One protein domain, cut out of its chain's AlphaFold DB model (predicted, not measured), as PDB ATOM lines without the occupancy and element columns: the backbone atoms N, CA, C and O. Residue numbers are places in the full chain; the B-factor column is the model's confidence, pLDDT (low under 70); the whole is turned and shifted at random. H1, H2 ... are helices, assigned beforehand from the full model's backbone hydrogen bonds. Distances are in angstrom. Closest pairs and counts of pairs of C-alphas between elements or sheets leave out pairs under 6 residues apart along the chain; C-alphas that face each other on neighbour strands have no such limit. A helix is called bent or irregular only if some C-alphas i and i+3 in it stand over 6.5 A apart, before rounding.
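AT A GLANCE: This is residues 2 to 182 of the 238 residues of the protein "TetR family transcriptional regulator" of Methylocystaceae bacterium (UniProt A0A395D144). Long helices cross one another to make the body, with a small head of three short helices, H1, H2 and H3, at one end. In the body H4 and H7 run side by side, H8 crosses H7, H9 folds back along H8, and the bent helix H6 turns a corner, its arm H6a packing on H4, H7 and H9 and its arm H6b reaching H1. The 181 printed residues have nine named helices, H1 to H9 in chain order, and no named strand: all helix. The whole is compact, with a radius of gyration of the C-alphas of 17.4 A and spans of 55 by 37 by 32 A.

HOW THE PARTS SIT: Begin with H1, residues 2 to 9, which touches H2, residues 19 to 25, about perpendicular at 78 degrees; their closest C-alphas, of Ala 4 and Glu 25, are 5.4 A apart. H2 touches H3, residues 30 to 36, closest at the C-alphas of Ala 23 and Leu 30, 5.9 A. H4, residues 40 to 56, touches H1 with residues 40 to 47 alone, closest at the C-alphas of Ile 2 and Val 43, 5.8 A. Next come H5, residues 60 to 63, and the hub H6, residues 68 to 99, assigned as one helix by its hydrogen bonds but bent, with C-alphas 85 and 88 8.2 A apart; its arms H6a, residues 68 to 85, and H6b, residues 88 to 99, stand about perpendicular at 74 degrees. H6a is irregular, with C-alphas 82 and 85 7.2 A apart. H6a touches H5, closest at the C-alphas of Tyr 63 and Arg 71, 5.8 A. H6b touches H1, closest at the C-alphas of Ala 9 and Ala 89, 4.4 A. H7, residues 101 to 121, touches H4 at a shallow tilt of 15 degrees, the same way, closest at the C-alphas of Leu 56 and Ala 121, 6.5 A. H8, residues 131 to 151, touches H7 about perpendicular at 75 degrees, closest at the C-alphas of Val 112 and Ala 139, 5.6 A. H8 and H9, residues 158 to 182, form a helical hairpin at 19 degrees, closest at the C-alphas of Trp 149 and Thr 160, 5.1 A. H7 and H9 are apart. Every O i to N i+4 pair is within hydrogen-bond range in H1, H2, H3 and H4, against 13 of 14 in H6a, 7 of 8 in H6b, 16 of 17 in H7 and in H8, and 20 of 21 in H9; H5 is too short for one.

IN THESE COORDINATES: Find C-alpha 2 at (-24.636, 15.681, 13.519), where H1 begins. H4 runs 24.4 A, H6a 28.0 A, H7 29.9 A and H8 30.8 A; H9 runs 36.4 A to C-alpha 182 at (-23.379, 29.268, -27.703).

THE WHOLE: The C-alphas farthest apart, of Ser 29 and Asp 180, are 56.7 A apart. The printed part has no cut and no long link. Residue 128 and residues 173 to 182 have pLDDT under 70.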
ATOM      1  N   ILE A   2     -25.164  14.480  14.214       97.88
ATOM      2  CA  ILE A   2     -24.636  15.681  13.519       97.88
ATOM      3  C   ILE A   2     -23.868  16.588  14.490       97.88
ATOM      4  O   ILE A   2     -22.686  16.830  14.284       97.88
ATOM      5  N   GLU A   3     -24.506  17.007  15.587       98.06
ATOM      6  CA  GLU A   3     -23.852  17.844  16.608       98.06
ATOM      7  C   GLU A   3     -22.610  17.185  17.207       98.06
ATOM      8  O   GLU A   3     -21.583  17.831  17.376       98.06
ATOM      9  N   ALA A   4     -22.674  15.877  17.466       98.06
ATOM     10  CA  ALA A   4     -21.538  15.114  17.969       98.06
ATOM     11  C   ALA A   4     -20.347  15.157  16.998       98.06
ATOM     12  O   ALA A   4     -19.229  15.445  17.420       98.06
ATOM     13  N   LEU A   5     -20.581  14.945  15.695       97.88
ATOM     14  CA  LEU A   5     -19.531  15.063  14.683       97.88
ATOM     15  C   LEU A   5     -18.954  16.480  14.649       97.88
ATOM     16  O   LEU A   5     -17.738  16.623  14.704       97.88
ATOM     17  N   MET A   6     -19.795  17.516  14.596       97.94
ATOM     18  CA  MET A   6     -19.307  18.897  14.514       97.94
ATOM     19  C   MET A   6     -18.531  19.308  15.773       97.94
ATOM     20  O   MET A   6     -17.481  19.935  15.679       97.94
ATOM     21  N   LYS A   7     -18.971  18.877  16.960       97.00
ATOM     22  CA  LYS A   7     -18.261  19.112  18.225       97.00
ATOM     23  C   LYS A   7     -16.915  18.381  18.300       97.00
ATOM     24  O   LYS A   7     -15.978  18.887  18.920       97.00
ATOM     25  N   LEU A   8     -16.808  17.180  17.729       97.38
ATOM     26  CA  LEU A   8     -15.540  16.448  17.643       97.38
ATOM     27  C   LEU A   8     -14.600  17.090  16.618       97.38
ATOM     28  O   LEU A   8     -13.444  17.347  16.944       97.38
ATOM     29  N   ALA A   9     -15.109  17.415  15.428       96.19
ATOM     30  CA  ALA A   9     -14.354  18.050  14.348       96.19
ATOM     31  C   ALA A   9     -13.839  19.444  14.724       96.19
ATOM     32  O   ALA A   9     -12.770  19.838  14.283       96.19
ATOM     33  N   GLY A  10     -14.536  20.171  15.603       95.06
ATOM     34  CA  GLY A  10     -14.037  21.444  16.134       95.06
ATOM     35  C   GLY A  10     -12.858  21.322  17.110       95.06
ATOM     36  O   GLY A  10     -12.350  22.347  17.555       95.06
ATOM     37  N   ARG A  11     -12.450  20.103  17.497       94.44
ATOM     38  CA  ARG A  11     -11.404  19.848  18.511       94.44
ATOM     39  C   ARG A  11     -10.323  18.858  18.067       94.44
ATOM     40  O   ARG A  11      -9.302  18.749  18.741       94.44
ATOM     41  N   ARG A  12     -10.566  18.079  17.013       93.88
ATOM     42  CA  ARG A  12      -9.704  16.982  16.544       93.88
ATOM     43  C   ARG A  12      -9.643  17.016  15.021       93.88
ATOM     44  O   ARG A  12     -10.613  17.429  14.389       93.88
ATOM     45  N   ALA A  13      -8.539  16.537  14.453       91.94
ATOM     46  CA  ALA A  13      -8.423  16.350  13.011       91.94
ATOM     47  C   ALA A  13      -9.539  15.416  12.509       91.94
ATOM     48  O   ALA A  13      -9.908  14.451  13.188       91.94
ATOM     49  N   PHE A  14     -10.131  15.725  11.354       92.88
ATOM     50  CA  PHE A  14     -11.336  15.030  10.896       92.88
ATOM     51  C   PHE A  14     -11.061  13.558  10.561       92.88
ATOM     52  O   PHE A  14     -11.910  12.688  10.785       92.88
ATOM     53  N   GLU A  15      -9.870  13.266  10.046       90.69
ATOM     54  CA  GLU A  15      -9.349  11.937   9.747       90.69
ATOM     55  C   GLU A  15      -9.319  11.031  10.985       90.69
ATOM     56  O   GLU A  15      -9.765   9.885  10.886       90.69
ATOM     57  N   ASP A  16      -8.950  11.576  12.148       93.88
ATOM     58  CA  ASP A  16      -8.785  10.849  13.414       93.88
ATOM     59  C   ASP A  16     -10.111  10.528  14.113       93.88
ATOM     60  O   ASP A  16     -10.147   9.753  15.070       93.88
ATOM     61  N   ILE A  17     -11.218  11.122  13.662       95.94
ATOM     62  CA  ILE A  17     -12.543  10.864  14.230       95.94
ATOM     63  C   ILE A  17     -13.070   9.537  13.682       95.94
ATOM     64  O   ILE A  17     -13.402   9.419  12.493       95.94
ATOM     65  N   ALA A  18     -13.200   8.544  14.557       96.50
ATOM     66  CA  ALA A  18     -13.820   7.268  14.242       96.50
ATOM     67  C   ALA A  18     -15.351   7.347  14.356       96.50
ATOM     68  O   ALA A  18     -15.917   8.163  15.082       96.50
ATOM     69  N   ILE A  19     -16.054   6.432  13.680       97.56
ATOM     70  CA  ILE A  19     -17.516   6.294  13.820       97.56
ATOM     71  C   ILE A  19     -17.905   6.028  15.286       97.56
ATOM     72  O   ILE A  19     -18.890   6.583  15.771       97.56
ATOM     73  N   GLY A  20     -17.102   5.231  16.000       97.81
ATOM     74  CA  GLY A  20     -17.300   4.954  17.423       97.81
ATOM     75  C   GLY A  20     -17.231   6.209  18.297       97.81
ATOM     76  O   GLY A  20     -18.060   6.353  19.191       97.81
ATOM     77  N   ASP A  21     -16.325   7.149  17.996       98.12
ATOM     78  CA  ASP A  21     -16.236   8.425  18.720       98.12
ATOM     79  C   ASP A  21     -17.529   9.234  18.568       98.12
ATOM     80  O   ASP A  21     -18.046   9.780  19.540       98.12
ATOM     81  N   ILE A  22     -18.081   9.283  17.348       98.31
ATOM     82  CA  ILE A  22     -19.316  10.020  17.050       98.31
ATOM     83  C   ILE A  22     -20.510   9.381  17.761       98.31
ATOM     84  O   ILE A  22     -21.351  10.101  18.299       98.31
ATOM     85  N   ALA A  23     -20.601   8.047  17.750       98.25
ATOM     86  CA  ALA A  23     -21.663   7.318  18.437       98.25
ATOM     87  C   ALA A  23     -21.604   7.560  19.953       98.25
ATOM     88  O   ALA A  23     -22.609   7.942  20.551       98.25
ATOM     89  N   HIS A  24     -20.407   7.455  20.541       98.25
ATOM     90  CA  HIS A  24     -20.169   7.716  21.959       98.25
ATOM     91  C   HIS A  24     -20.509   9.162  22.351       98.25
ATOM     92  O   HIS A  24     -21.277   9.380  23.283       98.25
ATOM     93  N   GLU A  25     -20.005  10.162  21.620       98.31
ATOM     94  CA  GLU A  25     -20.316  11.581  21.871       98.31
ATOM     95  C   GLU A  25     -21.813  11.889  21.668       98.31
ATOM     96  O   GLU A  25     -22.358  12.773  22.323       98.31
ATOM     97  N   ALA A  26     -22.506  11.156  20.791       98.00
ATOM     98  CA  ALA A  26     -23.947  11.287  20.591       98.00
ATOM     99  C   ALA A  26     -24.801  10.518  21.614       98.00
ATOM    100  O   ALA A  26     -26.021  10.675  21.579       98.00
ATOM    101  N   GLY A  27     -24.201   9.693  22.479       98.06
ATOM    102  CA  GLY A  27     -24.924   8.851  23.435       98.06
ATOM    103  C   GLY A  27     -25.761   7.743  22.784       98.06
ATOM    104  O   GLY A  27     -26.789   7.362  23.337       98.06
ATOM    105  N   VAL A  28     -25.358   7.249  21.607       98.06
ATOM    106  CA  VAL A  28     -26.067   6.187  20.866       98.06
ATOM    107  C   VAL A  28     -25.187   4.956  20.681       98.06
ATOM    108  O   VAL A  28     -23.957   5.041  20.734       98.06
ATOM    109  N   SER A  29     -25.804   3.800  20.435       97.94
ATOM    110  CA  SER A  29     -25.050   2.587  20.113       97.94
ATOM    111  C   SER A  29     -24.454   2.649  18.698       97.94
ATOM    112  O   SER A  29     -24.884   3.425  17.839       97.94
ATOM    113  N   LEU A  30     -23.464   1.795  18.420       97.31
ATOM    114  CA  LEU A  30     -22.907   1.674  17.069       97.31
ATOM    115  C   LEU A  30     -23.936   1.116  16.069       97.31
ATOM    116  O   LEU A  30     -23.909   1.498  14.898       97.31
ATOM    117  N   SER A  31     -24.846   0.246  16.519       97.75
ATOM    118  CA  SER A  31     -25.962  -0.247  15.703       97.75
ATOM    119  C   SER A  31     -26.914   0.882  15.328       97.75
ATOM    120  O   SER A  31     -27.188   1.049  14.144       97.75
ATOM    121  N   ASP A  32     -27.298   1.734  16.288       97.56
ATOM    122  CA  ASP A  32     -28.135   2.902  15.992       97.56
ATOM    123  C   ASP A  32     -27.433   3.804  14.975       97.56
ATOM    124  O   ASP A  32     -28.027   4.201  13.976       97.56
ATOM    125  N   PHE A  33     -26.136   4.086  15.171       98.00
ATOM    126  CA  PHE A  33     -25.375   4.873  14.199       98.00
ATOM    127  C   PHE A  33     -25.476   4.271  12.794       98.00
ATOM    128  O   PHE A  33     -25.733   5.007  11.841       98.00
ATOM    129  N   ARG A  34     -25.283   2.952  12.659       97.31
ATOM    130  CA  ARG A  34     -25.297   2.253  11.368       97.31
ATOM    131  C   ARG A  34     -26.655   2.325  10.669       97.31
ATOM    132  O   ARG A  34     -26.664   2.409   9.432       97.31
ATOM    133  N   ASP A  35     -27.742   2.297  11.434       97.75
ATOM    134  CA  ASP A  35     -29.115   2.375  10.928       97.75
ATOM    135  C   ASP A  35     -29.422   3.754  10.332       97.75
ATOM    136  O   ASP A  35     -30.081   3.856   9.297       97.75
ATOM    137  N   TYR A  36     -28.882   4.822  10.927       96.56
ATOM    138  CA  TYR A  36     -29.075   6.186  10.425       96.56
ATOM    139  C   TYR A  36     -28.038   6.612   9.381       96.56
ATOM    140  O   TYR A  36     -28.365   7.355   8.450       96.56
ATOM    141  N   PHE A  37     -26.779   6.191   9.532       97.25
ATOM    142  CA  PHE A  37     -25.669   6.666   8.712       97.25
ATOM    143  C   PHE A  37     -24.717   5.538   8.293       97.25
ATOM    144  O   PHE A  37     -24.163   4.825   9.128       97.25
ATOM    145  N   PRO A  38     -24.414   5.418   6.987       94.50
ATOM    146  CA  PRO A  38     -23.433   4.449   6.504       94.50
ATOM    147  C   PRO A  38     -21.975   4.869   6.756       94.50
ATOM    148  O   PRO A  38     -21.079   4.042   6.611       94.50
ATOM    149  N   SER A  39     -21.702   6.141   7.075       94.00
ATOM    150  CA  SER A  39     -20.341   6.658   7.294       94.00
ATOM    151  C   SER A  39     -20.336   8.023   7.995       94.00
ATOM    152  O   SER A  39     -21.350   8.725   8.003       94.00
ATOM    153  N   LYS A  40     -19.171   8.463   8.505       93.81
ATOM    154  CA  LYS A  40     -18.993   9.845   9.005       93.81
ATOM    155  C   LYS A  40     -19.221  10.909   7.919       93.81
ATOM    156  O   LYS A  40     -19.790  11.959   8.197       93.81
ATOM    157  N   GLY A  41     -18.890  10.606   6.661       92.75
ATOM    158  CA  GLY A  41     -19.195  11.478   5.521       92.75
ATOM    159  C   GLY A  41     -20.700  11.631   5.259       92.75
ATOM    160  O   GLY A  41     -21.147  12.693   4.837       92.75
ATOM    161  N   ALA A  42     -21.512  10.609   5.557       94.12
ATOM    162  CA  ALA A  42     -22.970  10.712   5.463       94.12
ATOM    163  C   ALA A  42     -23.574  11.596   6.567       94.12
ATOM    164  O   ALA A  42     -24.575  12.274   6.322       94.12
ATOM    165  N   VAL A  43     -22.944  11.644   7.747       96.88
ATOM    166  CA  VAL A  43     -23.298  12.599   8.810       96.88
ATOM    167  C   VAL A  43     -22.999  14.031   8.354       96.88
ATOM    168  O   VAL A  43     -23.856  14.899   8.501       96.88
ATOM    169  N   LEU A  44     -21.845  14.271   7.723       95.00
ATOM    170  CA  LEU A  44     -21.500  15.575   7.137       95.00
ATOM    171  C   LEU A  44     -22.458  15.973   5.996       95.00
ATOM    172  O   LEU A  44     -22.897  17.117   5.913       95.00
ATOM    173  N   ALA A  45     -22.885  15.012   5.175       94.50
ATOM    174  CA  ALA A  45     -23.919  15.236   4.165       94.50
ATOM    175  C   ALA A  45     -25.248  15.678   4.795       94.50
ATOM    176  O   ALA A  45     -25.950  16.536   4.263       94.50
ATOM    177  N   ALA A  46     -25.623  15.059   5.917       96.94
ATOM    178  CA  ALA A  46     -26.829  15.410   6.654       96.94
ATOM    179  C   ALA A  46     -26.714  16.780   7.326       96.94
ATOM    180  O   ALA A  46     -27.691  17.523   7.329       96.94
ATOM    181  N   PHE A  47     -25.524  17.139   7.814       97.69
ATOM    182  CA  PHE A  47     -25.218  18.496   8.255       97.69
ATOM    183  C   PHE A  47     -25.437  19.510   7.126       97.69
ATOM    184  O   PHE A  47     -26.218  20.438   7.310       97.69
ATOM    185  N   SER A  48     -24.850  19.293   5.940       96.06
ATOM    186  CA  SER A  48     -25.048  20.189   4.790       96.06
ATOM    187  C   SER A  48     -26.528  20.343   4.441       96.06
ATOM    188  O   SER A  48     -26.993  21.460   4.276       96.06
ATOM    189  N   ARG A  49     -27.297  19.244   4.401       96.88
ATOM    190  CA  ARG A  49     -28.747  19.312   4.140       96.88
ATOM    191  C   ARG A  49     -29.512  20.084   5.209       96.88
ATOM    192  O   ARG A  49     -30.507  20.720   4.891       96.88
ATOM    193  N   ARG A  50     -29.085  20.005   6.473       97.44
ATOM    194  CA  ARG A  50     -29.692  20.777   7.560       97.44
ATOM    195  C   ARG A  50     -29.437  22.271   7.386       97.44
ATOM    196  O   ARG A  50     -30.371  23.037   7.574       97.44
ATOM    197  N   ILE A  51     -28.216  22.657   7.022       98.00
ATOM    198  CA  ILE A  51     -27.875  24.054   6.728       98.00
ATOM    199  C   ILE A  51     -28.667  24.545   5.517       98.00
ATOM    200  O   ILE A  51     -29.340  25.561   5.606       98.00
ATOM    201  N   ASP A  52     -28.663  23.784   4.422       97.00
ATOM    202  CA  ASP A  52     -29.414  24.147   3.219       97.00
ATOM    203  C   ASP A  52     -30.908  24.305   3.533       97.00
ATOM    204  O   ASP A  52     -31.524  25.265   3.097       97.00
ATOM    205  N   ARG A  53     -31.488  23.413   4.349       97.31
ATOM    206  CA  ARG A  53     -32.877  23.543   4.804       97.31
ATOM    207  C   ARG A  53     -33.117  24.820   5.607       97.31
ATOM    208  O   ARG A  53     -34.127  25.461   5.374       97.31
ATOM    209  N   GLN A  54     -32.226  25.174   6.536       96.62
ATOM    210  CA  GLN A  54     -32.362  26.415   7.307       96.62
ATOM    211  C   GLN A  54     -32.432  27.627   6.384       96.62
ATOM    212  O   GLN A  54     -33.323  28.440   6.556       96.62
ATOM    213  N   VAL A  55     -31.555  27.687   5.379       95.94
ATOM    214  CA  VAL A  55     -31.557  28.755   4.370       95.94
ATOM    215  C   VAL A  55     -32.854  28.733   3.557       95.94
ATOM    216  O   VAL A  55     -33.471  29.768   3.368       95.94
ATOM    217  N   LEU A  56     -33.303  27.562   3.097       93.94
ATOM    218  CA  LEU A  56     -34.516  27.423   2.277       93.94
ATOM    219  C   LEU A  56     -35.824  27.718   3.023       93.94
ATOM    220  O   LEU A  56     -36.816  28.054   2.383       93.94
ATOM    221  N   ASP A  57     -35.845  27.553   4.346       93.81
ATOM    222  CA  ASP A  57     -37.005  27.873   5.183       93.81
ATOM    223  C   ASP A  57     -37.162  29.403   5.375       93.81
ATOM    224  O   ASP A  57     -38.159  29.860   5.939       93.81
ATOM    225  N   GLU A  58     -36.205  30.205   4.899       88.88
ATOM    226  CA  GLU A  58     -36.245  31.663   4.972       88.88
ATOM    227  C   GLU A  58     -36.929  32.313   3.772       88.88
ATOM    228  O   GLU A  58     -36.923  31.814   2.646       88.88
ATOM    229  N   ALA A  59     -37.538  33.470   4.026       78.31
ATOM    230  CA  ALA A  59     -38.268  34.209   3.014       78.31
ATOM    231  C   ALA A  59     -37.348  35.213   2.311       78.31
ATOM    232  O   ALA A  59     -37.166  36.326   2.785       78.31
ATOM    233  N   PHE A  60     -36.861  34.865   1.120       82.12
ATOM    234  CA  PHE A  60     -36.109  35.790   0.252       82.12
ATOM    235  C   PHE A  60     -37.010  36.719  -0.581       82.12
ATOM    236  O   PHE A  60     -36.554  37.367  -1.521       82.12
ATOM    237  N   GLY A  61     -38.309  36.781  -0.264       76.25
ATOM    238  CA  GLY A  61     -39.304  37.524  -1.044       76.25
ATOM    239  C   GLY A  61     -39.052  39.032  -1.106       76.25
ATOM    240  O   GLY A  61     -39.466  39.668  -2.072       76.25
ATOM    241  N   GLU A  62     -38.347  39.602  -0.127       84.06
ATOM    242  CA  GLU A  62     -37.951  41.016  -0.155       84.06
ATOM    243  C   GLU A  62     -36.947  41.331  -1.273       84.06
ATOM    244  O   GLU A  62     -36.982  42.422  -1.832       84.06
ATOM    245  N   TYR A  63     -36.151  40.343  -1.687       85.12
ATOM    246  CA  TYR A  63     -35.175  40.467  -2.768       85.12
ATOM    247  C   TYR A  63     -35.746  40.077  -4.138       85.12
ATOM    248  O   TYR A  63     -35.022  40.063  -5.129       85.12
ATOM    249  N   ALA A  64     -37.038  39.748  -4.246       85.12
ATOM    250  CA  ALA A  64     -37.621  39.231  -5.490       85.12
ATOM    251  C   ALA A  64     -37.515  40.211  -6.677       85.12
ATOM    252  O   ALA A  64     -37.480  39.778  -7.830       85.12
ATOM    253  N   ALA A  65     -37.460  41.519  -6.405       89.00
ATOM    254  CA  ALA A  65     -37.286  42.557  -7.421       89.00
ATOM    255  C   ALA A  65     -35.814  42.828  -7.781       89.00
ATOM    256  O   ALA A  65     -35.556  43.509  -8.775       89.00
ATOM    257  N   GLU A  66     -34.868  42.300  -7.001       91.06
ATOM    258  CA  GLU A  66     -33.444  42.561  -7.182       91.06
ATOM    259  C   GLU A  66     -32.849  41.743  -8.337       91.06
ATOM    260  O   GLU A  66     -33.390  40.692  -8.715       91.06
ATOM    261  N   PRO A  67     -31.715  42.181  -8.914       91.75
ATOM    262  CA  PRO A  67     -30.974  41.412  -9.908       91.75
ATOM    263  C   PRO A  67     -30.625  39.994  -9.431       91.75
ATOM    264  O   PRO A  67     -30.402  39.746  -8.248       91.75
ATOM    265  N   ALA A  68     -30.511  39.044 -10.366       90.62
ATOM    266  CA  ALA A  68     -30.275  37.630 -10.048       90.62
ATOM    267  C   ALA A  68     -29.032  37.401  -9.168       90.62
ATOM    268  O   ALA A  68     -29.085  36.613  -8.222       90.62
ATOM    269  N   LYS A  69     -27.928  38.111  -9.433       92.25
ATOM    270  CA  LYS A  69     -26.735  38.058  -8.581       92.25
ATOM    271  C   LYS A  69     -27.014  38.490  -7.150       92.25
ATOM    272  O   LYS A  69     -26.502  37.839  -6.250       92.25
ATOM    273  N   GLU A  70     -27.771  39.561  -6.938       92.44
ATOM    274  CA  GLU A  70     -28.052  40.074  -5.594       92.44
ATOM    275  C   GLU A  70     -28.905  39.074  -4.812       92.44
ATOM    276  O   GLU A  70     -28.559  38.719  -3.690       92.44
ATOM    277  N   ARG A  71     -29.912  38.469  -5.452       94.00
ATOM    278  CA  ARG A  71     -30.681  37.369  -4.841       94.00
ATOM    279  C   ARG A  71     -29.797  36.182  -4.453       94.00
ATOM    280  O   ARG A  71     -29.920  35.645  -3.355       94.00
ATOM    281  N   LEU A  72     -28.885  35.773  -5.338       95.25
ATOM    282  CA  LEU A  72     -27.957  34.673  -5.056       95.25
ATOM    283  C   LEU A  72     -26.938  35.033  -3.970       95.25
ATOM    284  O   LEU A  72     -26.572  34.174  -3.169       95.25
ATOM    285  N   TYR A  73     -26.478  36.282  -3.948       95.88
ATOM    286  CA  TYR A  73     -25.593  36.798  -2.914       95.88
ATOM    287  C   TYR A  73     -26.242  36.651  -1.540       95.88
ATOM    288  O   TYR A  73     -25.623  36.060  -0.660       95.88
ATOM    289  N   GLU A  74     -27.495  37.079  -1.380       95.69
ATOM    290  CA  GLU A  74     -28.209  36.993  -0.100       95.69
ATOM    291  C   GLU A  74     -28.421  35.546   0.353       95.69
ATOM    292  O   GLU A  74     -28.108  35.194   1.492       95.69
ATOM    293  N   VAL A  75     -28.833  34.654  -0.555       96.69
ATOM    294  CA  VAL A  75     -28.968  33.216  -0.254       96.69
ATOM    295  C   VAL A  75     -27.642  32.618   0.242       96.69
ATOM    296  O   VAL A  75     -27.602  31.871   1.225       96.69
ATOM    297  N   LEU A  76     -26.529  32.930  -0.430       97.19
ATOM    298  CA  LEU A  76     -25.213  32.390  -0.081       97.19
ATOM    299  C   LEU A  76     -24.613  33.044   1.165       97.19
ATOM    300  O   LEU A  76     -23.945  32.355   1.940       97.19
ATOM    301  N   LEU A  77     -24.863  34.335   1.382       95.81
ATOM    302  CA  LEU A  77     -24.482  35.035   2.601       95.81
ATOM    303  C   LEU A  77     -25.200  34.420   3.800       95.81
ATOM    304  O   LEU A  77     -24.555  34.048   4.780       95.81
ATOM    305  N   ARG A  78     -26.507  34.185   3.680       96.31
ATOM    306  CA  ARG A  78     -27.287  33.539   4.732       96.31
ATOM    307  C   ARG A  78     -26.800  32.132   5.045       96.31
ATOM    308  O   ARG A  78     -26.726  31.714   6.203       96.31
ATOM    309  N   ARG A  79     -26.377  31.406   4.011       97.38
ATOM    310  CA  ARG A  79     -25.723  30.112   4.180       97.38
ATOM    311  C   ARG A  79     -24.406  30.214   4.951       97.38
ATOM    312  O   ARG A  79     -24.155  29.350   5.785       97.38
ATOM    313  N   LEU A  80     -23.571  31.226   4.698       96.56
ATOM    314  CA  LEU A  80     -22.339  31.459   5.470       96.56
ATOM    315  C   LEU A  80     -22.647  31.738   6.943       96.56
ATOM    316  O   LEU A  80     -22.033  31.132   7.818       96.56
ATOM    317  N   GLU A  81     -23.638  32.582   7.222       95.12
ATOM    318  CA  GLU A  81     -24.063  32.888   8.593       95.12
ATOM    319  C   GLU A  81     -24.555  31.641   9.339       95.12
ATOM    320  O   GLU A  81     -24.200  31.423  10.497       95.12
ATOM    321  N   ALA A  82     -25.318  30.769   8.671       96.56
ATOM    322  CA  ALA A  82     -25.765  29.500   9.246       96.56
ATOM    323  C   ALA A  82     -24.602  28.529   9.548       96.56
ATOM    324  O   ALA A  82     -24.704  27.681  10.439       96.56
ATOM    325  N   LEU A  83     -23.484  28.644   8.823       96.81
ATOM    326  CA  LEU A  83     -22.275  27.846   9.046       96.81
ATOM    327  C   LEU A  83     -21.390  28.394  10.174       96.81
ATOM    328  O   LEU A  83     -20.570  27.638  10.698       96.81
ATOM    329  N   GLU A  84     -21.564  29.656  10.578       95.44
ATOM    330  CA  GLU A  84     -20.724  30.355  11.562       95.44
ATOM    331  C   GLU A  84     -20.484  29.579  12.864       95.44
ATOM    332  O   GLU A  84     -19.321  29.403  13.242       95.44
ATOM    333  N   PRO A  85     -21.507  28.987  13.514       95.38
ATOM    334  CA  PRO A  85     -21.304  28.231  14.753       95.38
ATOM    335  C   PRO A  85     -20.401  26.998  14.590       95.38
ATOM    336  O   PRO A  85     -19.930  26.425  15.573       95.38
ATOM    337  N   TYR A  86     -20.168  26.567  13.348       96.94
ATOM    338  CA  TYR A  86     -19.462  25.344  12.988       96.94
ATOM    339  C   TYR A  86     -18.124  25.597  12.284       96.94
ATOM    340  O   TYR A  86     -17.483  24.643  11.840       96.94
ATOM    341  N   ARG A  87     -17.674  26.853  12.201       95.38
ATOM    342  CA  ARG A  87     -16.450  27.266  11.498       95.38
ATOM    343  C   ARG A  87     -15.231  26.400  11.807       95.38
ATOM    344  O   ARG A  87     -14.654  25.829  10.888       95.38
ATOM    345  N   ASN A  88     -14.883  26.240  13.084       94.25
ATOM    346  CA  ASN A  88     -13.696  25.474  13.492       94.25
ATOM    347  C   ASN A  88     -13.768  24.007  13.036       94.25
ATOM    348  O   ASN A  88     -12.767  23.414  12.651       94.25
ATOM    349  N   ALA A  89     -14.965  23.418  13.058       96.06
ATOM    350  CA  ALA A  89     -15.173  22.054  12.595       96.06
ATOM    351  C   ALA A  89     -15.025  21.936  11.073       96.06
ATOM    352  O   ALA A  89     -14.452  20.970  10.573       96.06
ATOM    353  N   LEU A  90     -15.535  22.923  10.337       95.94
ATOM    354  CA  LEU A  90     -15.470  22.963   8.879       95.94
ATOM    355  C   LEU A  90     -14.060  23.266   8.364       95.94
ATOM    356  O   LEU A  90     -13.694  22.751   7.311       95.94
ATOM    357  N   GLU A  91     -13.263  24.027   9.113       93.31
ATOM    358  CA  GLU A  91     -11.851  24.279   8.806       93.31
ATOM    359  C   GLU A  91     -11.052  22.963   8.815       93.31
ATOM    360  O   GLU A  91     -10.368  22.645   7.840       93.31
ATOM    361  N   GLY A  92     -11.227  22.127   9.847       90.75
ATOM    362  CA  GLY A  92     -10.608  20.795   9.910       90.75
ATOM    363  C   GLY A  92     -11.098  19.842   8.811       90.75
ATOM    364  O   GLY A  92     -10.310  19.101   8.225       90.75
ATOM    365  N   VAL A  93     -12.391  19.893   8.468       92.81
ATOM    366  CA  VAL A  93     -12.937  19.138   7.324       92.81
ATOM    367  C   VAL A  93     -12.279  19.583   6.016       92.81
ATOM    368  O   VAL A  93     -11.894  18.734   5.217       92.81
ATOM    369  N   ALA A  94     -12.139  20.889   5.782       91.69
ATOM    370  CA  ALA A  94     -11.547  21.418   4.557       91.69
ATOM    371  C   ALA A  94     -10.079  20.991   4.396       91.69
ATOM    372  O   ALA A  94      -9.671  20.633   3.294       91.69
ATOM    373  N   GLN A  95      -9.312  20.952   5.489       87.75
ATOM    374  CA  GLN A  95      -7.930  20.459   5.487       87.75
ATOM    375  C   GLN A  95      -7.840  18.965   5.143       87.75
ATOM    376  O   GLN A  95      -6.994  18.566   4.349       87.75
ATOM    377  N   TRP A  96      -8.742  18.132   5.666       87.94
ATOM    378  CA  TRP A  96      -8.796  16.709   5.306       87.94
ATOM    379  C   TRP A  96      -9.108  16.495   3.815       87.94
ATOM    380  O   TRP A  96      -8.548  15.625   3.152       87.94
ATOM    381  N   VAL A  97      -9.974  17.329   3.249       89.00
ATOM    382  CA  VAL A  97     -10.398  17.215   1.847       89.00
ATOM    383  C   VAL A  97      -9.263  17.467   0.859       89.00
ATOM    384  O   VAL A  97      -9.268  16.894  -0.229       89.00
ATOM    385  N   THR A  98      -8.275  18.288   1.216       86.81
ATOM    386  CA  THR A  98      -7.125  18.539   0.336       86.81
ATOM    387  C   THR A  98      -6.142  17.368   0.296       86.81
ATOM    388  O   THR A  98      -5.362  17.277  -0.652       86.81
ATOM    389  N   THR A  99      -6.193  16.454   1.272       87.69
ATOM    390  CA  THR A  99      -5.292  15.293   1.360       87.69
ATOM    391  C   THR A  99      -5.909  13.997   0.824       87.69
ATOM    392  O   THR A  99      -5.169  13.081   0.466       87.69
ATOM    393  N   ASP A 100      -7.240  13.927   0.686       86.88
ATOM    394  CA  ASP A 100      -7.972  12.764   0.164       86.88
ATOM    395  C   ASP A 100      -8.827  13.120  -1.079       86.88
ATOM    396  O   ASP A 100      -9.933  13.664  -0.962       86.88
ATOM    397  N   PRO A 101      -8.376  12.759  -2.298       89.50
ATOM    398  CA  PRO A 101      -9.115  13.025  -3.534       89.50
ATOM    399  C   PRO A 101     -10.496  12.359  -3.615       89.50
ATOM    400  O   PRO A 101     -11.404  12.891  -4.263       89.50
ATOM    401  N   PHE A 102     -10.687  11.197  -2.981       90.00
ATOM    402  CA  PHE A 102     -11.977  10.505  -2.991       90.00
ATOM    403  C   PHE A 102     -12.977  11.212  -2.081       90.00
ATOM    404  O   PHE A 102     -14.141  11.391  -2.460       90.00
ATOM    405  N   ALA A 103     -12.516  11.677  -0.917       86.50
ATOM    406  CA  ALA A 103     -13.296  12.544  -0.044       86.50
ATOM    407  C   ALA A 103     -13.689  13.847  -0.747       86.50
ATOM    408  O   ALA A 103     -14.863  14.232  -0.720       86.50
ATOM    409  N   ALA A 104     -12.742  14.481  -1.443       90.62
ATOM    410  CA  ALA A 104     -12.991  15.688  -2.223       90.62
ATOM    411  C   ALA A 104     -14.066  15.478  -3.292       90.62
ATOM    412  O   ALA A 104     -15.002  16.272  -3.392       90.62
ATOM    413  N   ALA A 105     -13.994  14.381  -4.049       93.31
ATOM    414  CA  ALA A 105     -15.006  14.055  -5.050       93.31
ATOM    415  C   ALA A 105     -16.394  13.826  -4.421       93.31
ATOM    416  O   ALA A 105     -17.406  14.321  -4.932       93.31
ATOM    417  N   ALA A 106     -16.450  13.108  -3.293       90.56
ATOM    418  CA  ALA A 106     -17.695  12.830  -2.586       90.56
ATOM    419  C   ALA A 106     -18.346  14.107  -2.033       90.56
ATOM    420  O   ALA A 106     -19.556  14.295  -2.196       90.56
ATOM    421  N   LEU A 107     -17.560  15.007  -1.436       91.00
ATOM    422  CA  LEU A 107     -18.055  16.296  -0.953       91.00
ATOM    423  C   LEU A 107     -18.402  17.249  -2.084       91.00
ATOM    424  O   LEU A 107     -19.439  17.898  -2.007       91.00
ATOM    425  N   ASN A 108     -17.622  17.296  -3.165       94.81
ATOM    426  CA  ASN A 108     -17.967  18.117  -4.323       94.81
ATOM    427  C   ASN A 108     -19.346  17.736  -4.872       94.81
ATOM    428  O   ASN A 108     -20.158  18.613  -5.142       94.81
ATOM    429  N   ARG A 109     -19.670  16.438  -4.955       94.38
ATOM    430  CA  ARG A 109     -21.015  15.997  -5.361       94.38
ATOM    431  C   ARG A 109     -22.112  16.546  -4.440       94.38
ATOM    432  O   ARG A 109     -23.191  16.889  -4.920       94.38
ATOM    433  N   GLN A 110     -21.853  16.619  -3.136       93.12
ATOM    434  CA  GLN A 110     -22.795  17.183  -2.166       93.12
ATOM    435  C   GLN A 110     -22.917  18.700  -2.320       93.12
ATOM    436  O   GLN A 110     -24.036  19.202  -2.371       93.12
ATOM    437  N   VAL A 111     -21.795  19.409  -2.473       94.94
ATOM    438  CA  VAL A 111     -21.760  20.860  -2.702       94.94
ATOM    439  C   VAL A 111     -22.498  21.216  -3.989       94.94
ATOM    440  O   VAL A 111     -23.370  22.066  -3.961       94.94
ATOM    441  N   VAL A 112     -22.247  20.519  -5.099       95.50
ATOM    442  CA  VAL A 112     -22.969  20.716  -6.370       95.50
ATOM    443  C   VAL A 112     -24.475  20.528  -6.195       95.50
ATOM    444  O   VAL A 112     -25.269  21.288  -6.747       95.50
ATOM    445  N   ASN A 113     -24.887  19.522  -5.420       93.94
ATOM    446  CA  ASN A 113     -26.299  19.313  -5.129       93.94
ATOM    447  C   ASN A 113     -26.884  20.442  -4.270       93.94
ATOM    448  O   ASN A 113     -27.993  20.873  -4.546       93.94
ATOM    449  N   SER A 114     -26.143  20.930  -3.273       94.94
ATOM    450  CA  SER A 114     -26.514  22.080  -2.438       94.94
ATOM    451  C   SER A 114     -26.658  23.358  -3.270       94.94
ATOM    452  O   SER A 114     -27.693  24.015  -3.217       94.94
ATOM    453  N   MET A 115     -25.685  23.643  -4.141       95.19
ATOM    454  CA  MET A 115     -25.699  24.799  -5.043       95.19
ATOM    455  C   MET A 115     -26.915  24.815  -5.969       95.19
ATOM    456  O   MET A 115     -27.392  25.889  -6.314       95.19
ATOM    457  N   ARG A 116     -27.459  23.645  -6.330       94.31
ATOM    458  CA  ARG A 116     -28.730  23.576  -7.061       94.31
ATOM    459  C   ARG A 116     -29.849  24.239  -6.270       94.31
ATOM    460  O   ARG A 116     -30.499  25.124  -6.797       94.31
ATOM    461  N   PHE A 117     -30.024  23.860  -5.009       94.69
ATOM    462  CA  PHE A 117     -31.054  24.451  -4.158       94.69
ATOM    463  C   PHE A 117     -30.811  25.935  -3.882       94.69
ATOM    464  O   PHE A 117     -31.773  26.684  -3.811       94.69
ATOM    465  N   MET A 118     -29.552  26.371  -3.767       95.19
ATOM    466  CA  MET A 118     -29.239  27.793  -3.580       95.19
ATOM    467  C   MET A 118     -29.605  28.630  -4.815       95.19
ATOM    468  O   MET A 118     -30.107  29.739  -4.677       95.19
ATOM    469  N   LEU A 119     -29.402  28.089  -6.022       93.12
ATOM    470  CA  LEU A 119     -29.861  28.732  -7.256       93.12
ATOM    471  C   LEU A 119     -31.389  28.792  -7.330       93.12
ATOM    472  O   LEU A 119     -31.929  29.853  -7.621       93.12
ATOM    473  N   GLU A 120     -32.085  27.696  -7.013       91.56
ATOM    474  CA  GLU A 120     -33.555  27.687  -6.996       91.56
ATOM    475  C   GLU A 120     -34.121  28.665  -5.948       91.56
ATOM    476  O   GLU A 120     -35.086  29.368  -6.225       91.56
ATOM    477  N   ALA A 121     -33.491  28.782  -4.771       91.69
ATOM    478  CA  ALA A 121     -33.875  29.755  -3.741       91.69
ATOM    479  C   ALA A 121     -33.729  31.211  -4.211       91.69
ATOM    480  O   ALA A 121     -34.505  32.073  -3.813       91.69
ATOM    481  N   ALA A 122     -32.753  31.469  -5.083       90.88
ATOM    482  CA  ALA A 122     -32.538  32.765  -5.715       90.88
ATOM    483  C   ALA A 122     -33.407  32.980  -6.972       90.88
ATOM    484  O   ALA A 122     -33.200  33.960  -7.692       90.88
ATOM    485  N   ASP A 123     -34.353  32.080  -7.271       88.88
ATOM    486  CA  ASP A 123     -35.147  32.075  -8.508       88.88
ATOM    487  C   ASP A 123     -34.256  32.113  -9.766       88.88
ATOM    488  O   ASP A 123     -34.435  32.906 -10.694       88.88
ATOM    489  N   ILE A 124     -33.198  31.297  -9.757       87.62
ATOM    490  CA  ILE A 124     -32.276  31.121 -10.877       87.62
ATOM    491  C   ILE A 124     -32.389  29.685 -11.369       87.62
ATOM    492  O   ILE A 124     -31.895  28.749 -10.741       87.62
ATOM    493  N   GLY A 125     -32.968  29.523 -12.558       79.88
ATOM    494  CA  GLY A 125     -33.077  28.221 -13.204       79.88
ATOM    495  C   GLY A 125     -31.707  27.571 -13.414       79.88
ATOM    496  O   GLY A 125     -30.841  28.093 -14.125       79.88
ATOM    497  N   SER A 126     -31.525  26.397 -12.814       75.81
ATOM    498  CA  SER A 126     -30.303  25.594 -12.941       75.81
ATOM    499  C   SER A 126     -30.400  24.503 -14.021       75.81
ATOM    500  O   SER A 126     -29.427  23.789 -14.285       75.81
ATOM    501  N   GLU A 127     -31.556  24.382 -14.676       76.06
ATOM    502  CA  GLU A 127     -31.846  23.370 -15.692       76.06
ATOM    503  C   GLU A 127     -31.429  23.805 -17.112       76.06
ATOM    504  O   GLU A 127     -31.397  24.985 -17.460       76.06
ATOM    505  N   GLY A 128     -31.084  22.833 -17.965       69.38
ATOM    506  CA  GLY A 128     -30.715  23.062 -19.367       69.38
ATOM    507  C   GLY A 128     -29.271  22.686 -19.718       69.38
ATOM    508  O   GLY A 128     -28.527  22.118 -18.919       69.38
ATOM    509  N   THR A 129     -28.850  22.992 -20.951       72.94
ATOM    510  CA  THR A 129     -27.581  22.495 -21.531       72.94
ATOM    511  C   THR A 129     -26.317  22.966 -20.814       72.94
ATOM    512  O   THR A 129     -25.273  22.339 -20.963       72.94
ATOM    513  N   LEU A 130     -26.397  24.060 -20.053       78.81
ATOM    514  CA  LEU A 130     -25.283  24.607 -19.272       78.81
ATOM    515  C   LEU A 130     -25.472  24.424 -17.759       78.81
ATOM    516  O   LEU A 130     -24.628  24.877 -16.993       78.81
ATOM    517  N   GLY A 131     -26.533  23.738 -17.318       83.56
ATOM    518  CA  GLY A 131     -26.874  23.602 -15.900       83.56
ATOM    519  C   GLY A 131     -25.756  22.983 -15.064       83.56
ATOM    520  O   GLY A 131     -25.332  23.547 -14.060       83.56
ATOM    521  N   ALA A 132     -25.178  21.873 -15.533       86.62
ATOM    522  CA  ALA A 132     -24.053  21.226 -14.850       86.62
ATOM    523  C   ALA A 132     -22.814  22.137 -14.741       86.62
ATOM    524  O   ALA A 132     -22.125  22.109 -13.724       86.62
ATOM    525  N   LEU A 133     -22.554  22.965 -15.760       86.75
ATOM    526  CA  LEU A 133     -21.451  23.926 -15.744       86.75
ATOM    527  C   LEU A 133     -21.722  25.065 -14.755       86.75
ATOM    528  O   LEU A 133     -20.828  25.398 -13.983       86.75
ATOM    529  N   LYS A 134     -22.948  25.614 -14.733       87.75
ATOM    530  CA  LYS A 134     -23.369  26.637 -13.758       87.75
ATOM    531  C   LYS A 134     -23.213  26.115 -12.326       87.75
ATOM    532  O   LYS A 134     -22.577  26.766 -11.505       87.75
ATOM    533  N   LEU A 135     -23.689  24.897 -12.053       92.44
ATOM    534  CA  LEU A 135     -23.587  24.268 -10.733       92.44
ATOM    535  C   LEU A 135     -22.139  24.005 -10.304       92.44
ATOM    536  O   LEU A 135     -21.775  24.287  -9.164       92.44
ATOM    537  N   GLN A 136     -21.301  23.477 -11.200       93.69
ATOM    538  CA  GLN A 136     -19.898  23.212 -10.877       93.69
ATOM    539  C   GLN A 136     -19.096  24.512 -10.725       93.69
ATOM    540  O   GLN A 136     -18.241  24.597  -9.847       93.69
ATOM    541  N   GLY A 137     -19.385  25.527 -11.544       92.69
ATOM    542  CA  GLY A 137     -18.803  26.863 -11.418       92.69
ATOM    543  C   GLY A 137     -19.142  27.496 -10.072       92.69
ATOM    544  O   GLY A 137     -18.238  27.937  -9.364       92.69
ATOM    545  N   LEU A 138     -20.415  27.435  -9.671       94.56
ATOM    546  CA  LEU A 138     -20.851  27.936  -8.372       94.56
ATOM    547  C   LEU A 138     -20.235  27.147  -7.211       94.56
ATOM    548  O   LEU A 138     -19.815  27.743  -6.228       94.56
ATOM    549  N   ALA A 139     -20.091  25.823  -7.338       95.12
ATOM    550  CA  ALA A 139     -19.400  25.014  -6.335       95.12
ATOM    551  C   ALA A 139     -17.929  25.437  -6.161       95.12
ATOM    552  O   ALA A 139     -17.441  25.510  -5.036       95.12
ATOM    553  N   ILE A 140     -17.222  25.746  -7.254       94.88
ATOM    554  CA  ILE A 140     -15.833  26.230  -7.207       94.88
ATOM    555  C   ILE A 140     -15.756  27.624  -6.573       94.88
ATOM    556  O   ILE A 140     -14.906  27.846  -5.710       94.88
ATOM    557  N   ALA A 141     -16.637  28.545  -6.975       95.38
ATOM    558  CA  ALA A 141     -16.747  29.871  -6.369       95.38
ATOM    559  C   ALA A 141     -17.000  29.762  -4.859       95.38
ATOM    560  O   ALA A 141     -16.284  30.359  -4.060       95.38
ATOM    561  N   TRP A 142     -17.941  28.902  -4.463       95.94
ATOM    562  CA  TRP A 142     -18.254  28.618  -3.068       95.94
ATOM    563  C   TRP A 142     -17.038  28.109  -2.282       95.94
ATOM    564  O   TRP A 142     -16.767  28.596  -1.186       95.94
ATOM    565  N   TRP A 143     -16.252  27.182  -2.842       95.00
ATOM    566  CA  TRP A 143     -15.010  26.714  -2.210       95.00
ATOM    567  C   TRP A 143     -13.980  27.833  -2.001       95.00
ATOM    568  O   TRP A 143     -13.314  27.856  -0.967       95.00
ATOM    569  N   ARG A 144     -13.854  28.775  -2.945       95.62
ATOM    570  CA  ARG A 144     -12.956  29.935  -2.798       95.62
ATOM    571  C   ARG A 144     -13.438  30.898  -1.720       95.62
ATOM    572  O   ARG A 144     -12.630  31.344  -0.910       95.62
ATOM    573  N   VAL A 145     -14.743  31.178  -1.691       97.38
ATOM    574  CA  VAL A 145     -15.364  32.014  -0.655       97.38
ATOM    575  C   VAL A 145     -15.170  31.385   0.721       97.38
ATOM    576  O   VAL A 145     -14.775  32.090   1.638       97.38
ATOM    577  N   LEU A 146     -15.349  30.065   0.860       96.25
ATOM    578  CA  LEU A 146     -15.066  29.360   2.113       96.25
ATOM    579  C   LEU A 146     -13.605  29.508   2.555       96.25
ATOM    580  O   LEU A 146     -13.358  29.695   3.739       96.25
ATOM    581  N   GLY A 147     -12.649  29.463   1.619       95.62
ATOM    582  CA  GLY A 147     -11.233  29.700   1.914       95.62
ATOM    583  C   GLY A 147     -10.991  31.063   2.568       95.62
ATOM    584  O   GLY A 147     -10.370  31.132   3.623       95.62
ATOM    585  N   VAL A 148     -11.554  32.129   1.987       97.12
ATOM    586  CA  VAL A 148     -11.489  33.481   2.575       97.12
ATOM    587  C   VAL A 148     -12.238  33.534   3.899       97.12
ATOM    588  O   VAL A 148     -11.728  34.088   4.868       97.12
ATOM    589  N   TRP A 149     -13.429  32.932   3.948       97.25
ATOM    590  CA  TRP A 149     -14.259  32.899   5.139       97.25
ATOM    591  C   TRP A 149     -13.491  32.319   6.312       97.25
ATOM    592  O   TRP A 149     -13.419  33.005   7.318       97.25
ATOM    593  N   PHE A 150     -12.841  31.154   6.198       95.75
ATOM    594  CA  PHE A 150     -12.081  30.537   7.299       95.75
ATOM    595  C   PHE A 150     -11.050  31.475   7.953       95.75
ATOM    596  O   PHE A 150     -10.858  31.429   9.171       95.75
ATOM    597  N   GLU A 151     -10.435  32.356   7.166       94.81
ATOM    598  CA  GLU A 151      -9.447  33.341   7.619       94.81
ATOM    599  C   GLU A 151     -10.076  34.659   8.110       94.81
ATOM    600  O   GLU A 151      -9.404  35.487   8.741       94.81
ATOM    601  N   ASP A 152     -11.359  34.876   7.825       94.81
ATOM    602  CA  ASP A 152     -12.105  36.073   8.181       94.81
ATOM    603  C   ASP A 152     -12.631  36.009   9.617       94.81
ATOM    604  O   ASP A 152     -13.629  35.353   9.911       94.81
ATOM    605  N   ARG A 153     -11.913  36.671  10.533       86.88
ATOM    606  CA  ARG A 153     -12.248  36.756  11.965       86.88
ATOM    607  C   ARG A 153     -13.026  38.029  12.325       86.88
ATOM    608  O   ARG A 153     -13.306  38.242  13.502       86.88
ATOM    609  N   ASP A 154     -13.352  38.863  11.338       87.88
ATOM    610  CA  ASP A 154     -14.138  40.078  11.540       87.88
ATOM    611  C   ASP A 154     -15.604  39.717  11.818       87.88
ATOM    612  O   ASP A 154     -16.189  38.897  11.111       87.88
ATOM    613  N   ALA A 155     -16.220  40.356  12.820       83.06
ATOM    614  CA  ALA A 155     -17.607  40.073  13.206       83.06
ATOM    615  C   ALA A 155     -18.606  40.312  12.059       83.06
ATOM    616  O   ALA A 155     -19.588  39.587  11.931       83.06
ATOM    617  N   ASP A 156     -18.324  41.294  11.200       89.50
ATOM    618  CA  ASP A 156     -19.189  41.672  10.081       89.50
ATOM    619  C   ASP A 156     -18.911  40.883   8.790       89.50
ATOM    620  O   ASP A 156     -19.591  41.108   7.783       89.50
ATOM    621  N   LEU A 157     -17.926  39.969   8.800       92.81
ATOM    622  CA  LEU A 157     -17.494  39.170   7.645       92.81
ATOM    623  C   LEU A 157     -17.153  40.016   6.404       92.81
ATOM    624  O   LEU A 157     -17.459  39.638   5.270       92.81
ATOM    625  N   CYS A 158     -16.549  41.192   6.602       94.06
ATOM    626  CA  CYS A 158     -16.302  42.169   5.538       94.06
ATOM    627  C   CYS A 158     -15.499  41.587   4.365       94.06
ATOM    628  O   CYS A 158     -15.857  41.803   3.204       94.06
ATOM    629  N   ARG A 159     -14.430  40.826   4.643       96.62
ATOM    630  CA  ARG A 159     -13.600  40.223   3.585       96.62
ATOM    631  C   ARG A 159     -14.344  39.104   2.871       96.62
ATOM    632  O   ARG A 159     -14.254  38.996   1.650       96.62
ATOM    633  N   THR A 160     -15.112  38.312   3.611       97.50
ATOM    634  CA  THR A 160     -15.938  37.239   3.053       97.50
ATOM    635  C   THR A 160     -17.019  37.786   2.127       97.50
ATOM    636  O   THR A 160     -17.164  37.298   1.009       97.50
ATOM    637  N   LYS A 161     -17.744  38.826   2.557       96.69
ATOM    638  CA  LYS A 161     -18.776  39.508   1.763       96.69
ATOM    639  C   LYS A 161     -18.196  40.064   0.464       96.69
ATOM    640  O   LYS A 161     -18.738  39.816  -0.610       96.69
ATOM    641  N   ALA A 162     -17.035  40.717   0.541       97.00
ATOM    642  CA  ALA A 162     -16.331  41.213  -0.640       97.00
ATOM    643  C   ALA A 162     -15.877  40.081  -1.584       97.00
ATOM    644  O   ALA A 162     -15.991  40.205  -2.804       97.00
ATOM    645  N   ALA A 163     -15.382  38.963  -1.042       97.38
ATOM    646  CA  ALA A 163     -14.999  37.799  -1.839       97.38
ATOM    647  C   ALA A 163     -16.208  37.139  -2.520       97.38
ATOM    648  O   ALA A 163     -16.118  36.755  -3.688       97.38
ATOM    649  N   LEU A 164     -17.341  37.044  -1.816       97.25
ATOM    650  CA  LEU A 164     -18.593  36.525  -2.357       97.25
ATOM    651  C   LEU A 164     -19.094  37.395  -3.516       97.25
ATOM    652  O   LEU A 164     -19.311  36.876  -4.610       97.25
ATOM    653  N   ASP A 165     -19.192  38.712  -3.318       95.94
ATOM    654  CA  ASP A 165     -19.596  39.650  -4.373       95.94
ATOM    655  C   ASP A 165     -18.679  39.559  -5.608       95.94
ATOM    656  O   ASP A 165     -19.145  39.497  -6.754       95.94
ATOM    657  N   GLN A 166     -17.364  39.463  -5.384       95.19
ATOM    658  CA  GLN A 166     -16.383  39.343  -6.456       95.19
ATOM    659  C   GLN A 166     -16.540  38.039  -7.256       95.19
ATOM    660  O   GLN A 166     -16.502  38.073  -8.490       95.19
ATOM    661  N   GLU A 167     -16.694  36.885  -6.598       94.75
ATOM    662  CA  GLU A 167     -16.852  35.599  -7.293       94.75
ATOM    663  C   GLU A 167     -18.172  35.521  -8.078       94.75
ATOM    664  O   GLU A 167     -18.199  34.978  -9.190       94.75
ATOM    665  N   LEU A 168     -19.251  36.114  -7.560       92.69
ATOM    666  CA  LEU A 168     -20.526  36.180  -8.279       92.69
ATOM    667  C   LEU A 168     -20.448  37.117  -9.493       92.69
ATOM    668  O   LEU A 168     -20.859  36.727 -10.586       92.69
ATOM    669  N   SER A 169     -19.801  38.279  -9.357       89.75
ATOM    670  CA  SER A 169     -19.567  39.212 -10.476       89.75
ATOM    671  C   SER A 169     -18.741  38.581 -11.606       89.75
ATOM    672  O   SER A 169     -19.009  38.776 -12.796       89.75
ATOM    673  N   ARG A 170     -17.726  37.781 -11.245       84.69
ATOM    674  CA  ARG A 170     -16.927  37.006 -12.211       84.69
ATOM    675  C   ARG A 170     -17.785  35.978 -12.947       84.69
ATOM    676  O   ARG A 170     -17.582  35.767 -14.142       84.69
ATOM    677  N   SER A 171     -18.723  35.348 -12.247       74.88
ATOM    678  CA  SER A 171     -19.589  34.308 -12.804       74.88
ATOM    679  C   SER A 171     -20.608  34.874 -13.796       74.88
ATOM    680  O   SER A 171     -20.761  34.294 -14.869       74.88
ATOM    681  N   GLU A 172     -21.224  36.028 -13.510       71.50
ATOM    682  CA  GLU A 172     -22.098  36.736 -14.466       71.50
ATOM    683  C   GLU A 172     -21.353  37.064 -15.761       71.50
ATOM    684  O   GLU A 172     -21.760  36.646 -16.846       71.50
ATOM    685  N   SER A 173     -20.177  37.684 -15.633       62.19
ATOM    686  CA  SER A 173     -19.343  38.071 -16.778       62.19
ATOM    687  C   SER A 173     -18.931  36.881 -17.654       62.19
ATOM    688  O   SER A 173     -18.716  37.026 -18.858       62.19
ATOM    689  N   VAL A 174     -18.752  35.695 -17.062       60.56
ATOM    690  CA  VAL A 174     -18.375  34.470 -17.783       60.56
ATOM    691  C   VAL A 174     -19.594  33.806 -18.424       60.56
ATOM    692  O   VAL A 174     -19.488  33.327 -19.553       60.56
ATOM    693  N   ILE A 175     -20.743  33.787 -17.744       61.47
ATOM    694  CA  ILE A 175     -21.982  33.199 -18.266       61.47
ATOM    695  C   ILE A 175     -22.488  33.994 -19.471       61.47
ATOM    696  O   ILE A 175     -22.765  33.370 -20.493       61.47
ATOM    697  N   GLU A 176     -22.507  35.329 -19.411       62.69
ATOM    698  CA  GLU A 176     -22.892  36.185 -20.547       62.69
ATOM    699  C   GLU A 176     -22.054  35.868 -21.795       62.69
ATOM    700  O   GLU A 176     -22.581  35.609 -22.876       62.69
ATOM    701  N   ARG A 177     -20.731  35.743 -21.626       59.09
ATOM    702  CA  ARG A 177     -19.807  35.405 -22.721       59.09
ATOM    703  C   ARG A 177     -20.036  34.001 -23.284       59.09
ATOM    704  O   ARG A 177     -19.857  33.780 -24.481       59.09
ATOM    705  N   ILE A 178     -20.401  33.029 -22.448       57.19
ATOM    706  CA  ILE A 178     -20.682  31.651 -22.885       57.19
ATOM    707  C   ILE A 178     -22.046  31.568 -23.585       57.19
ATOM    708  O   ILE A 178     -22.186  30.848 -24.580       57.19
ATOM    709  N   GLU A 179     -23.052  32.297 -23.103       59.91
ATOM    710  CA  GLU A 179     -24.367  32.392 -23.745       59.91
ATOM    711  C   GLU A 179     -24.248  33.059 -25.127       59.91
ATOM    712  O   GLU A 179     -24.783  32.522 -26.100       59.91
ATOM    713  N   ASP A 180     -23.416  34.092 -25.270       60.44
ATOM    714  CA  ASP A 180     -23.086  34.694 -26.569       60.44
ATOM    715  C   ASP A 180     -22.391  33.707 -27.520       60.44
ATOM    716  O   ASP A 180     -22.811  33.529 -28.668       60.44
ATOM    717  N   VAL A 181     -21.369  32.982 -27.051       57.88
ATOM    718  CA  VAL A 181     -20.652  31.990 -27.876       57.88
ATOM    719  C   VAL A 181     -21.558  30.821 -28.275       57.88
ATOM    720  O   VAL A 181     -21.492  30.339 -29.406       57.88
ATOM    721  N   THR A 182     -22.441  30.358 -27.389       58.75
ATOM    722  CA  THR A 182     -23.379  29.268 -27.703       58.75
ATOM    723  C   THR A 182     -24.527  29.708 -28.610       58.75
ATOM    724  O   THR A 182     -24.974  28.905 -29.437       58.75
TER     725      THR A 182